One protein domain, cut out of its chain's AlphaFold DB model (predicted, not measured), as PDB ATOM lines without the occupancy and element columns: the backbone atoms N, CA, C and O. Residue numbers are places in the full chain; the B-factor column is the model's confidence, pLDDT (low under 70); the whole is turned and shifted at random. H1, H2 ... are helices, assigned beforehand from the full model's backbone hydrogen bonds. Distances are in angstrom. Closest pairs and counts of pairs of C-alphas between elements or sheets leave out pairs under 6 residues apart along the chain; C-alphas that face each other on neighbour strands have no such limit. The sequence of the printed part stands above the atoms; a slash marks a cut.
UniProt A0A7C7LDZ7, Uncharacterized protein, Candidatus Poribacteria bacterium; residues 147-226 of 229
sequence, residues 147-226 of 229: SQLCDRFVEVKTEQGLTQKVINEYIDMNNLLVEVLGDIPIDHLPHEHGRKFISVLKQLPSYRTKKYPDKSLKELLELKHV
ATOM      1  N   SER A 147     121.194 133.852  86.796       91.88
ATOM      2  CA  SER A 147     122.609 134.166  86.553       91.88
ATOM      3  C   SER A 147     122.961 134.084  85.067       91.88
ATOM      4  O   SER A 147     123.484 135.042  84.502       91.88
ATOM      5  N   GLN A 148     122.551 133.006  84.394       91.44
ATOM      6  CA  GLN A 148     122.767 132.818  82.957       91.44
ATOM      7  C   GLN A 148     122.087 133.904  82.116       91.44
ATOM      8  O   GLN A 148     122.621 134.322  81.088       91.44
ATOM      9  N   LEU A 149     120.910 134.377  82.530       92.06
ATOM     10  CA  LEU A 149     120.245 135.505  81.880       92.06
ATOM     11  C   LEU A 149     121.043 136.798  82.034       92.06
ATOM     12  O   LEU A 149     121.194 137.545  81.066       92.06
ATOM     13  N   CYS A 150     121.520 137.071  83.248       92.38
ATOM     14  CA  CYS A 150     122.318 138.248  83.557       92.38
ATOM     15  C   CYS A 150     123.605 138.292  82.726       92.38
ATOM     16  O   CYS A 150     123.923 139.352  82.183       92.38
ATOM     17  N   ASP A 151     124.285 137.155  82.573       91.50
ATOM     18  CA  ASP A 151     125.498 137.034  81.761       91.50
ATOM     19  C   ASP A 151     125.201 137.321  80.283       91.50
ATOM     20  O   ASP A 151     125.792 138.230  79.695       91.50
ATOM     21  N   ARG A 152     124.186 136.657  79.710       92.31
ATOM     22  CA  ARG A 152     123.756 136.901  78.319       92.31
ATOM     23  C   ARG A 152     123.346 138.351  78.079       92.31
ATOM     24  O   ARG A 152     123.621 138.915  77.022       92.31
ATOM     25  N   PHE A 153     122.673 138.975  79.043       91.81
ATOM     26  CA  PHE A 153     122.297 140.382  78.946       91.81
ATOM     27  C   PHE A 153     123.537 141.279  78.842       91.81
ATOM     28  O   PHE A 153     123.582 142.166  77.988       91.81
ATOM     29  N   VAL A 154     124.546 141.046  79.686       91.31
ATOM     30  CA  VAL A 154     125.803 141.807  79.686       91.31
ATOM     31  C   VAL A 154     126.583 141.592  78.387       91.31
ATOM     32  O   VAL A 154     127.080 142.569  77.823       91.31
ATOM     33  N   GLU A 155     126.638 140.364  77.870       89.00
ATOM     34  CA  GLU A 155     127.249 140.043  76.571       89.00
ATOM     35  C   GLU A 155     126.605 140.857  75.442       89.00
ATOM     36  O   GLU A 155     127.290 141.630  74.770       89.00
ATOM     37  N   VAL A 156     125.273 140.814  75.324       87.56
ATOM     38  CA  VAL A 156     124.523 141.583  74.314       87.56
ATOM     39  C   VAL A 156     124.774 143.088  74.448       87.56
ATOM     40  O   VAL A 156     124.904 143.797  73.450       87.56
ATOM     41  N   LYS A 157     124.850 143.619  75.676       83.94
ATOM     42  CA  LYS A 157     125.165 145.041  75.902       83.94
ATOM     43  C   LYS A 157     126.605 145.393  75.530       83.94
ATOM     44  O   LYS A 157     126.849 146.492  75.033       83.94
ATOM     45  N   THR A 158     127.536 144.469  75.719       84.38
ATOM     46  CA  THR A 158     128.939 144.642  75.334       84.38
ATOM     47  C   THR A 158     129.089 144.666  73.814       84.38
ATOM     48  O   THR A 158     129.741 145.561  73.276       84.38
ATOM     49  N   GLU A 159     128.405 143.765  73.108       85.94
ATOM     50  CA  GLU A 159     128.372 143.714  71.639       85.94
ATOM     51  C   GLU A 159     127.722 144.956  71.012       85.94
ATOM     52  O   GLU A 159     128.123 145.398  69.937       85.94
ATOM     53  N   GLN A 160     126.765 145.582  71.707       82.00
ATOM     54  CA  GLN A 160     126.147 146.854  71.305       82.00
ATOM     55  C   GLN A 160     127.089 148.068  71.416       82.00
ATOM     56  O   GLN A 160     126.680 149.185  71.098       82.00
ATOM     57  N   GLY A 161     128.337 147.880  71.859       82.31
ATOM     58  CA  GLY A 161     129.342 148.941  71.927       82.31
ATOM     59  C   GLY A 161     129.107 149.950  73.053       82.31
ATOM     60  O   GLY A 161     129.540 151.099  72.951       82.31
ATOM     61  N   LEU A 162     128.408 149.554  74.124       83.19
ATOM     62  CA  LEU A 162     128.228 150.392  75.312       83.19
ATOM     63  C   LEU A 162     129.564 150.651  76.024       83.19
ATOM     64  O   LEU A 162     130.476 149.825  76.033       83.19
ATOM     65  N   THR A 163     129.676 151.810  76.674       86.50
ATOM     66  CA  THR A 163     130.863 152.155  77.464       86.50
ATOM     67  C   THR A 163     131.056 151.164  78.613       86.50
ATOM     68  O   THR A 163     130.114 150.880  79.352       86.50
ATOM     69  N   GLN A 164     132.303 150.747  78.854       85.31
ATOM     70  CA  GLN A 164     132.682 149.835  79.945       85.31
ATOM     71  C   GLN A 164     132.143 150.248  81.322       85.31
ATOM     72  O   GLN A 164     131.724 149.411  82.112       85.31
ATOM     73  N   LYS A 165     132.070 151.555  81.600       86.62
ATOM     74  CA  LYS A 165     131.465 152.065  82.837       86.62
ATOM     75  C   LYS A 165     130.000 151.630  83.000       86.62
ATOM     76  O   LYS A 165     129.618 151.202  84.079       86.62
ATOM     77  N   VAL A 166     129.202 151.736  81.938       81.62
ATOM     78  CA  VAL A 166     127.774 151.381  81.952       81.62
ATOM     79  C   VAL A 166     127.601 149.864  82.043       81.62
ATOM     80  O   VAL A 166     126.727 149.382  82.752       81.62
ATOM     81  N   ILE A 167     128.477 149.108  81.376       89.00
ATOM     82  CA  ILE A 167     128.521 147.645  81.476       89.00
ATOM     83  C   ILE A 167     128.777 147.216  82.927       89.00
ATOM     84  O   ILE A 167     128.033 146.397  83.457       89.00
ATOM     85  N   ASN A 168     129.749 147.834  83.604       86.75
ATOM     86  CA  ASN A 168     130.030 147.557  85.014       86.75
ATOM     87  C   ASN A 168     128.845 147.908  85.929       86.75
ATOM     88  O   ASN A 168     128.556 147.162  86.857       86.75
ATOM     89  N   GLU A 169     128.116 148.994  85.647       86.06
ATOM     90  CA  GLU A 169     126.888 149.330  86.383       86.06
ATOM     91  C   GLU A 169     125.799 148.255  86.200       86.06
ATOM     92  O   GLU A 169     125.124 147.897  87.167       86.06
ATOM     93  N   TYR A 170     125.648 147.685  84.997       89.12
ATOM     94  CA  TYR A 170     124.740 146.554  84.774       89.12
ATOM     95  C   TYR A 170     125.192 145.288  85.501       89.12
ATOM     96  O   TYR A 170     124.358 144.631  86.121       89.12
ATOM     97  N   ILE A 171     126.487 144.968  85.471       88.44
ATOM     98  CA  ILE A 171     127.059 143.822  86.192       88.44
ATOM     99  C   ILE A 171     126.789 143.956  87.695       88.44
ATOM    100  O   ILE A 171     126.267 143.030  88.309       88.44
ATOM    101  N   ASP A 172     127.055 145.124  88.283       86.25
ATOM    102  CA  ASP A 172     126.827 145.383  89.708       86.25
ATOM    103  C   ASP A 172     125.353 145.193  90.106       86.25
ATOM    104  O   ASP A 172     125.051 144.625  91.165       86.25
ATOM    105  N   MET A 173     124.428 145.656  89.261       87.62
ATOM    106  CA  MET A 173     122.989 145.521  89.496       87.62
ATOM    107  C   MET A 173     122.494 144.088  89.302       87.62
ATOM    108  O   MET A 173     121.674 143.621  90.092       87.62
ATOM    109  N   ASN A 174     123.008 143.380  88.300       91.50
ATOM    110  CA  ASN A 174     122.698 141.976  88.048       91.50
ATOM    111  C   ASN A 174     123.206 141.083  89.187       91.50
ATOM    112  O   ASN A 174     122.460 140.254  89.700       91.50
ATOM    113  N   ASN A 175     124.426 141.326  89.671       89.19
ATOM    114  CA  ASN A 175     124.978 140.636  90.836       89.19
ATOM    115  C   ASN A 175     124.120 140.874  92.082       89.19
ATOM    116  O   ASN A 175     123.827 139.935  92.818       89.19
ATOM    117  N   LEU A 176     123.659 142.112  92.303       88.19
ATOM    118  CA  LEU A 176     122.735 142.415  93.396       88.19
ATOM    119  C   LEU A 176     121.394 141.683  93.233       88.19
ATOM    120  O   LEU A 176     120.833 141.207  94.216       88.19
ATOM    121  N   LEU A 177     120.866 141.593  92.013       90.31
ATOM    122  CA  LEU A 177     119.623 140.881  91.728       90.31
ATOM    123  C   LEU A 177     119.741 139.394  92.092       90.31
ATOM    124  O   LEU A 177     118.896 138.884  92.833       90.31
ATOM    125  N   VAL A 178     120.814 138.734  91.650       91.25
ATOM    126  CA  VAL A 178     121.107 137.327  91.970       91.25
ATOM    127  C   VAL A 178     121.360 137.143  93.473       91.25
ATOM    128  O   VAL A 178     120.863 136.190  94.064       91.25
ATOM    129  N   GLU A 179     122.038 138.085  94.135       88.62
ATOM    130  CA  GLU A 179     122.274 138.058  95.588       88.62
ATOM    131  C   GLU A 179     120.961 138.144  96.400       88.62
ATOM    132  O   GLU A 179     120.809 137.483  97.428       88.62
ATOM    133  N   VAL A 180     119.983 138.937  95.943       88.25
ATOM    134  CA  VAL A 180     118.699 139.143  96.644       88.25
ATOM    135  C   VAL A 180     117.701 138.011  96.387       88.25
ATOM    136  O   VAL A 180     116.942 137.617  97.289       88.25
ATOM    137  N   LEU A 181     117.637 137.532  95.146       89.19
ATOM    138  CA  LEU A 181     116.624 136.576  94.699       89.19
ATOM    139  C   LEU A 181     117.110 135.127  94.731       89.19
ATOM    140  O   LEU A 181     116.275 134.234  94.860       89.19
ATOM    141  N   GLY A 182     118.425 134.914  94.718       87.81
ATOM    142  CA  GLY A 182     119.040 133.617  94.477       87.81
ATOM    143  C   GLY A 182     119.128 133.307  92.984       87.81
ATOM    144  O   GLY A 182     118.445 133.923  92.163       87.81
ATOM    145  N   ASP A 183     119.968 132.335  92.639       91.62
ATOM    146  CA  ASP A 183     120.057 131.840  91.268       91.62
ATOM    147  C   ASP A 183     118.935 130.834  90.995       91.62
ATOM    148  O   ASP A 183     119.086 129.625  91.173       91.62
ATOM    149  N   ILE A 184     117.766 131.370  90.656       89.81
ATOM    150  CA  ILE A 184     116.556 130.598  90.376       89.81
ATOM    151  C   ILE A 184     116.290 130.534  88.865       89.81
ATOM    152  O   ILE A 184     116.684 131.446  88.135       89.81
ATOM    153  N   PRO A 185     115.607 129.488  88.377       91.00
ATOM    154  CA  PRO A 185     115.126 129.434  86.998       91.00
ATOM    155  C   PRO A 185     114.190 130.615  86.668       91.00
ATOM    156  O   PRO A 185     113.391 131.020  87.516       91.00
ATOM    157  N   ILE A 186     114.263 131.179  85.454       86.25
ATOM    158  CA  ILE A 186     113.465 132.376  85.079       86.25
ATOM    159  C   ILE A 186     111.956 132.116  85.149       86.25
ATOM    160  O   ILE A 186     111.180 132.979  85.557       86.25
ATOM    161  N   ASP A 187     111.536 130.924  84.752       83.56
ATOM    162  CA  ASP A 187     110.161 130.427  84.837       83.56
ATOM    163  C   ASP A 187     109.617 130.386  86.278       83.56
ATOM    164  O   ASP A 187     108.405 130.335  86.479       83.56
ATOM    165  N   HIS A 188     110.490 130.504  87.280       84.69
ATOM    166  CA  HIS A 188     110.154 130.562  88.698       84.69
ATOM    167  C   HIS A 188     110.385 131.958  89.302       84.69
ATOM    168  O   HIS A 188     110.737 132.074  90.474       84.69
ATOM    169  N   LEU A 189     110.161 133.031  88.529       83.62
ATOM    170  CA  LEU A 189     110.287 134.425  88.978       83.62
ATOM    171  C   LEU A 189     108.915 135.127  89.151       83.62
ATOM    172  O   LEU A 189     108.560 135.993  88.349       83.62
ATOM    173  N   PRO A 190     108.110 134.800  90.186       82.50
ATOM    174  CA  PRO A 190     106.832 135.471  90.415       82.50
ATOM    175  C   PRO A 190     106.999 136.936  90.854       82.50
ATOM    176  O   PRO A 190     108.025 137.334  91.412       82.50
ATOM    177  N   HIS A 191     105.938 137.738  90.697       79.75
ATOM    178  CA  HIS A 191     105.912 139.176  91.031       79.75
ATOM    179  C   HIS A 191     106.356 139.508  92.472       79.75
ATOM    180  O   HIS A 191     106.810 140.620  92.760       79.75
ATOM    181  N   GLU A 192     106.255 138.553  93.398       81.56
ATOM    182  CA  GLU A 192     106.751 138.686  94.771       81.56
ATOM    183  C   GLU A 192     108.254 138.963  94.847       81.56
ATOM    184  O   GLU A 192     108.681 139.770  95.677       81.56
ATOM    185  N   HIS A 193     109.047 138.393  93.935       86.50
ATOM    186  CA  HIS A 193     110.486 138.643  93.857       86.50
ATOM    187  C   HIS A 193     110.787 140.099  93.498       86.50
ATOM    188  O   HIS A 193     111.665 140.708  94.109       86.50
ATOM    189  N   GLY A 194     110.007 140.703  92.597       84.62
ATOM    190  CA  GLY A 194     110.123 142.127  92.273       84.62
ATOM    191  C   GLY A 194     109.854 143.019  93.489       84.62
ATOM    192  O   GLY A 194     110.636 143.922  93.795       84.62
ATOM    193  N   ARG A 195     108.800 142.715  94.260       84.69
ATOM    194  CA  ARG A 195     108.483 143.436  95.508       84.69
ATOM    195  C   ARG A 195     109.593 143.292  96.552       84.69
ATOM    196  O   ARG A 195     109.997 144.289  97.155       84.69
ATOM    197  N   LYS A 196     110.118 142.075  96.732       86.62
ATOM    198  CA  LYS A 196     111.259 141.791  97.617       86.62
ATOM    199  C   LYS A 196     112.488 142.600  97.202       86.62
ATOM    200  O   LYS A 196     113.095 143.254  98.048       86.62
ATOM    201  N   PHE A 197     112.813 142.613  95.912       88.88
ATOM    202  CA  PHE A 197     113.957 143.344  95.377       88.88
ATOM    203  C   PHE A 197     113.851 144.853  95.626       88.88
ATOM    204  O   PHE A 197     114.770 145.452  96.181       88.88
ATOM    205  N   ILE A 198     112.696 145.459  95.329       85.31
ATOM    206  CA  ILE A 198     112.441 146.886  95.591       85.31
ATOM    207  C   ILE A 198     112.557 147.209  97.087       85.31
ATOM    208  O   ILE A 198     113.124 148.240  97.456       85.31
ATOM    209  N   SER A 199     112.035 146.341  97.960       85.69
ATOM    210  CA  SER A 199     112.149 146.514  99.413       85.69
ATOM    211  C   SER A 199     113.612 146.544  99.864       85.69
ATOM    212  O   SER A 199     114.004 147.440 100.613       85.69
ATOM    213  N   VAL A 200     114.438 145.623  99.360       85.56
ATOM    214  CA  VAL A 200     115.873 145.586  99.672       85.56
ATOM    215  C   VAL A 200     116.591 146.821  99.123       85.56
ATOM    216  O   VAL A 200     117.350 147.447  99.857       85.56
ATOM    217  N   LEU A 201     116.301 147.252  97.892       84.38
ATOM    218  CA  LEU A 201     116.904 148.456  97.307       84.38
ATOM    219  C   LEU A 201     116.670 149.712  98.157       84.38
ATOM    220  O   LEU A 201     117.601 150.485  98.373       84.38
ATOM    221  N   LYS A 202     115.461 149.898  98.705       84.00
ATOM    222  CA  LYS A 202     115.156 151.012  99.628       84.00
ATOM    223  C   LYS A 202     115.954 150.929 100.933       84.00
ATOM    224  O   LYS A 202     116.216 151.940 101.591       84.00
ATOM    225  N   GLN A 203     116.322 149.719 101.341       82.81
ATOM    226  CA  GLN A 203     117.084 149.477 102.557       82.81
ATOM    227  C   GLN A 203     118.595 149.635 102.341       82.81
ATOM    228  O   GLN A 203     119.300 149.946 103.296       82.81
ATOM    229  N   LEU A 204     119.105 149.573 101.116       81.06
ATOM    230  CA  LEU A 204     120.543 149.659 100.884       81.06
ATOM    231  C   LEU A 204     121.115 151.084 101.016       81.06
ATOM    232  O   LEU A 204     120.476 152.064 100.631       81.06
ATOM    233  N   PRO A 205     122.335 151.228 101.569       74.25
ATOM    234  CA  PRO A 205     123.037 152.504 101.600       74.25
ATOM    235  C   PRO A 205     123.534 152.903 100.202       74.25
ATOM    236  O   PRO A 205     123.991 152.069  99.419       74.25
ATOM    237  N   SER A 206     123.513 154.205  99.901       70.75
ATOM    238  CA  SER A 206     124.060 154.740  98.649       70.75
ATOM    239  C   SER A 206     125.559 154.442  98.524       70.75
ATOM    240  O   SER A 206     126.313 154.647  99.482       70.75
ATOM    241  N   TYR A 207     125.997 154.047  97.323       68.25
ATOM    242  CA  TYR A 207     127.384 153.675  97.001       68.25
ATOM    243  C   TYR A 207     127.900 152.439  97.765       68.25
ATOM    244  O   TYR A 207     129.047 152.437  98.215       68.25
ATOM    245  N   ARG A 208     127.068 151.392  97.921       70.94
ATOM    246  CA  ARG A 208     127.402 150.182  98.703       70.94
ATOM    247  C   ARG A 208     128.750 149.564  98.315       70.94
ATOM    248  O   ARG A 208     129.577 149.363  99.192       70.94
ATOM    249  N   THR A 209     128.997 149.358  97.021       66.94
ATOM    250  CA  THR A 209     130.182 148.655  96.500       66.94
ATOM    251  C   THR A 209     131.469 149.423  96.782       66.94
ATOM    252  O   THR A 209     132.513 148.832  97.020       66.94
ATOM    253  N   LYS A 210     131.384 150.758  96.845       71.62
ATOM    254  CA  LYS A 210     132.516 151.629  97.170       71.62
ATOM    255  C   LYS A 210     132.724 151.815  98.676       71.62
ATOM    256  O   LYS A 210     133.856 151.980  99.115       71.62
ATOM    257  N   LYS A 211     131.644 151.868  99.464       72.31
ATOM    258  CA  LYS A 211     131.702 152.139 100.914       72.31
ATOM    259  C   LYS A 211     131.883 150.886 101.765       72.31
ATOM    260  O   LYS A 211     132.395 150.985 102.876       72.31
ATOM    261  N   TYR A 212     131.426 149.745 101.271       74.06
ATOM    262  CA  TYR A 212     131.407 148.475 101.982       74.06
ATOM    263  C   TYR A 212     131.791 147.337 101.022       74.06
ATOM    264  O   TYR A 212     130.947 146.497 100.719       74.06
ATOM    265  N   PRO A 213     133.035 147.334 100.507       69.88
ATOM    266  CA  PRO A 213     133.476 146.351  99.516       69.88
ATOM    267  C   PRO A 213     133.442 144.913 100.051       69.88
ATOM    268  O   PRO A 213     133.106 144.000  99.307       69.88
ATOM    269  N   ASP A 214     133.702 144.732 101.350       75.06
ATOM    270  CA  ASP A 214     133.825 143.408 101.976       75.06
ATOM    271  C   ASP A 214     132.556 142.947 102.709       75.06
ATOM    272  O   ASP A 214     132.596 141.952 103.427       75.06
ATOM    273  N   LYS A 215     131.439 143.685 102.596       74.25
ATOM    274  CA  LYS A 215     130.214 143.371 103.348       74.25
ATOM    275  C   LYS A 215     129.162 142.711 102.478       74.25
ATOM    276  O   LYS A 215     128.794 143.248 101.432       74.25
ATOM    277  N   SER A 216     128.613 141.602 102.961       76.62
ATOM    278  CA  SER A 216     127.506 140.919 102.287       76.62
ATOM    279  C   SER A 216     126.196 141.707 102.400       76.62
ATOM    280  O   SER A 216     126.009 142.526 103.306       76.62
ATOM    281  N   LEU A 217     125.234 141.445 101.508       76.56
ATOM    282  CA  LEU A 217     123.893 142.031 101.586       76.56
ATOM    283  C   LEU A 217     123.241 141.835 102.963       76.56
ATOM    284  O   LEU A 217     122.618 142.765 103.473       76.56
ATOM    285  N   LYS A 218     123.400 140.656 103.578       77.00
ATOM    286  CA  LYS A 218     122.837 140.359 104.906       77.00
ATOM    287  C   LYS A 218     123.436 141.267 105.982       77.00
ATOM    288  O   LYS A 218     122.692 141.914 106.713       77.00
ATOM    289  N   GLU A 219     124.758 141.410 105.998       76.25
ATOM    290  CA  GLU A 219     125.464 142.295 106.933       76.25
ATOM    291  C   GLU A 219     125.080 143.769 106.737       76.25
ATOM    292  O   GLU A 219     124.965 144.528 107.697       76.25
ATOM    293  N   LEU A 220     124.847 144.201 105.494       79.38
ATOM    294  CA  LEU A 220     124.413 145.569 105.195       79.38
ATOM    295  C   LEU A 220     122.995 145.868 105.686       79.38
ATOM    296  O   LEU A 220     122.736 146.985 106.146       79.38
ATOM    297  N   LEU A 221     122.092 144.892 105.600       76.00
ATOM    298  CA  LEU A 221     120.739 145.009 106.140       76.00
ATOM    299  C   LEU A 221     120.766 145.068 107.675       76.00
ATOM    300  O   LEU A 221     120.096 145.916 108.264       76.00
ATOM    301  N   GLU A 222     121.622 144.273 108.319       75.81
ATOM    302  CA  GLU A 222     121.823 144.294 109.776       75.81
ATOM    303  C   GLU A 222     122.426 145.619 110.275       75.81
ATOM    304  O   GLU A 222     121.994 146.161 111.292       75.81
ATOM    305  N   LEU A 223     123.354 146.225 109.527       68.75
ATOM    306  CA  LEU A 223     123.965 147.513 109.891       68.75
ATOM    307  C   LEU A 223     122.978 148.683 109.910       68.75
ATOM    308  O   LEU A 223     123.201 149.660 110.630       68.75
ATOM    309  N   LYS A 224     121.884 148.607 109.144       58.16
ATOM    310  CA  LYS A 224     120.835 149.632 109.188       58.16
ATOM    311  C   LYS A 224     120.059 149.612 110.504       58.16
ATOM    312  O   LYS A 224     119.600 150.669 110.930       58.16
ATOM    313  N   HIS A 225     119.984 148.464 111.177       48.69
ATOM    314  CA  HIS A 225     119.379 148.344 112.504       48.69
ATOM    315  C   HIS A 225     120.269 148.901 113.631       48.69
ATOM    316  O   HIS A 225     119.776 149.124 114.730       48.69
ATOM    317  N   VAL A 226     121.551 149.187 113.361       45.16
ATOM    318  CA  VAL A 226     122.513 149.701 114.357       45.16
ATOM    319  C   VAL A 226     122.644 151.235 114.323       45.16
ATOM    320  O   VAL A 226     123.144 151.834 115.268       45.16
TER     321      VAL A 226
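What this domain is: This is residues 147 to 226 of the 229 residues of an uncharacterized protein of Candidatus Poribacteria bacterium (UniProt A0A7C7LDZ7). A hairpin of two helices side by side, H1 and H2, makes one end of the domain, and the last residues of H2, its longer arm, meet H3 near the middle of H3 at a steep angle. Beyond them the chain goes on through two short helices, H4 and H5, which are only loosely attached; H5 comes near the ends of H2 and H3 and lies at the opposite end of the longest axis from the turn between H1 and H2. There are 80 residues printed, with five named helices in the order H1, H2, H3, H4, H5 and no named strand; the class is all helix. The whole is only just compact, close to loose, with a radius of gyration of the C-alphas of 14.0 A, and the C-alphas span 44 by 31 by 18 A.

Where its parts are: H1 takes residues 147 to 159, beginning at C-alpha 147 at (122.609, 134.166, 86.553), and is 18.6 A from first to last C-alpha. H2, residues 164 to 181, is the longest helix at 25.5 A. H3, residues 191 to 203, measures 19.1 A and begins at C-alpha 191 at (105.912, 139.176, 91.031). H4 takes residues 208 to 211. H5, residues 217 to 224, measures 11.2 A and ends at C-alpha 224 at (120.835, 149.632, 109.188).

How they stand to each other: H1 and H2 form a helical hairpin and touch, at a shallow tilt of 11 degrees and opposite ways; their closest C-alphas are those of Cys 150 and Asn 174, 5.8 A apart. H2 touches H3 with residues 177 to 181 alone, the closest C-alphas being those of Val 180 and Phe 197 at 6.5 A. H2 and H3 run opposite ways at a steep tilt of 67 degrees, only just short of about perpendicular. H5 is close to H3 but not clearly touching, with the closest C-alphas, those of Gln 203 and Leu 221, 6.8 A apart. H5 is also close to H2 but not clearly touching; there the closest C-alphas are those of Glu 179 and Leu 217, at 7.4 A. H4 touches no helix, and it is only just apart from H2, at 8.3 A. H1 and H3 are apart. Every O i to N i+4 pair is within hydrogen-bond range in H1, H2 and H3, and 3 of 4 are in H5; H4 is too short for such a pair.

The domain as a whole: The two C-alphas farthest apart, those of Glu 159 and Val 226, are 43.5 A apart. The printed part has no cut. The links H1 to H2, H3 to H4 and H4 to H5 are tight, and the link H2 to H3, with 9 residues, is short. The mean pLDDT of the printed part is 82.4, and it is under 70 at residues 207, 209, 213 and 223 to 226.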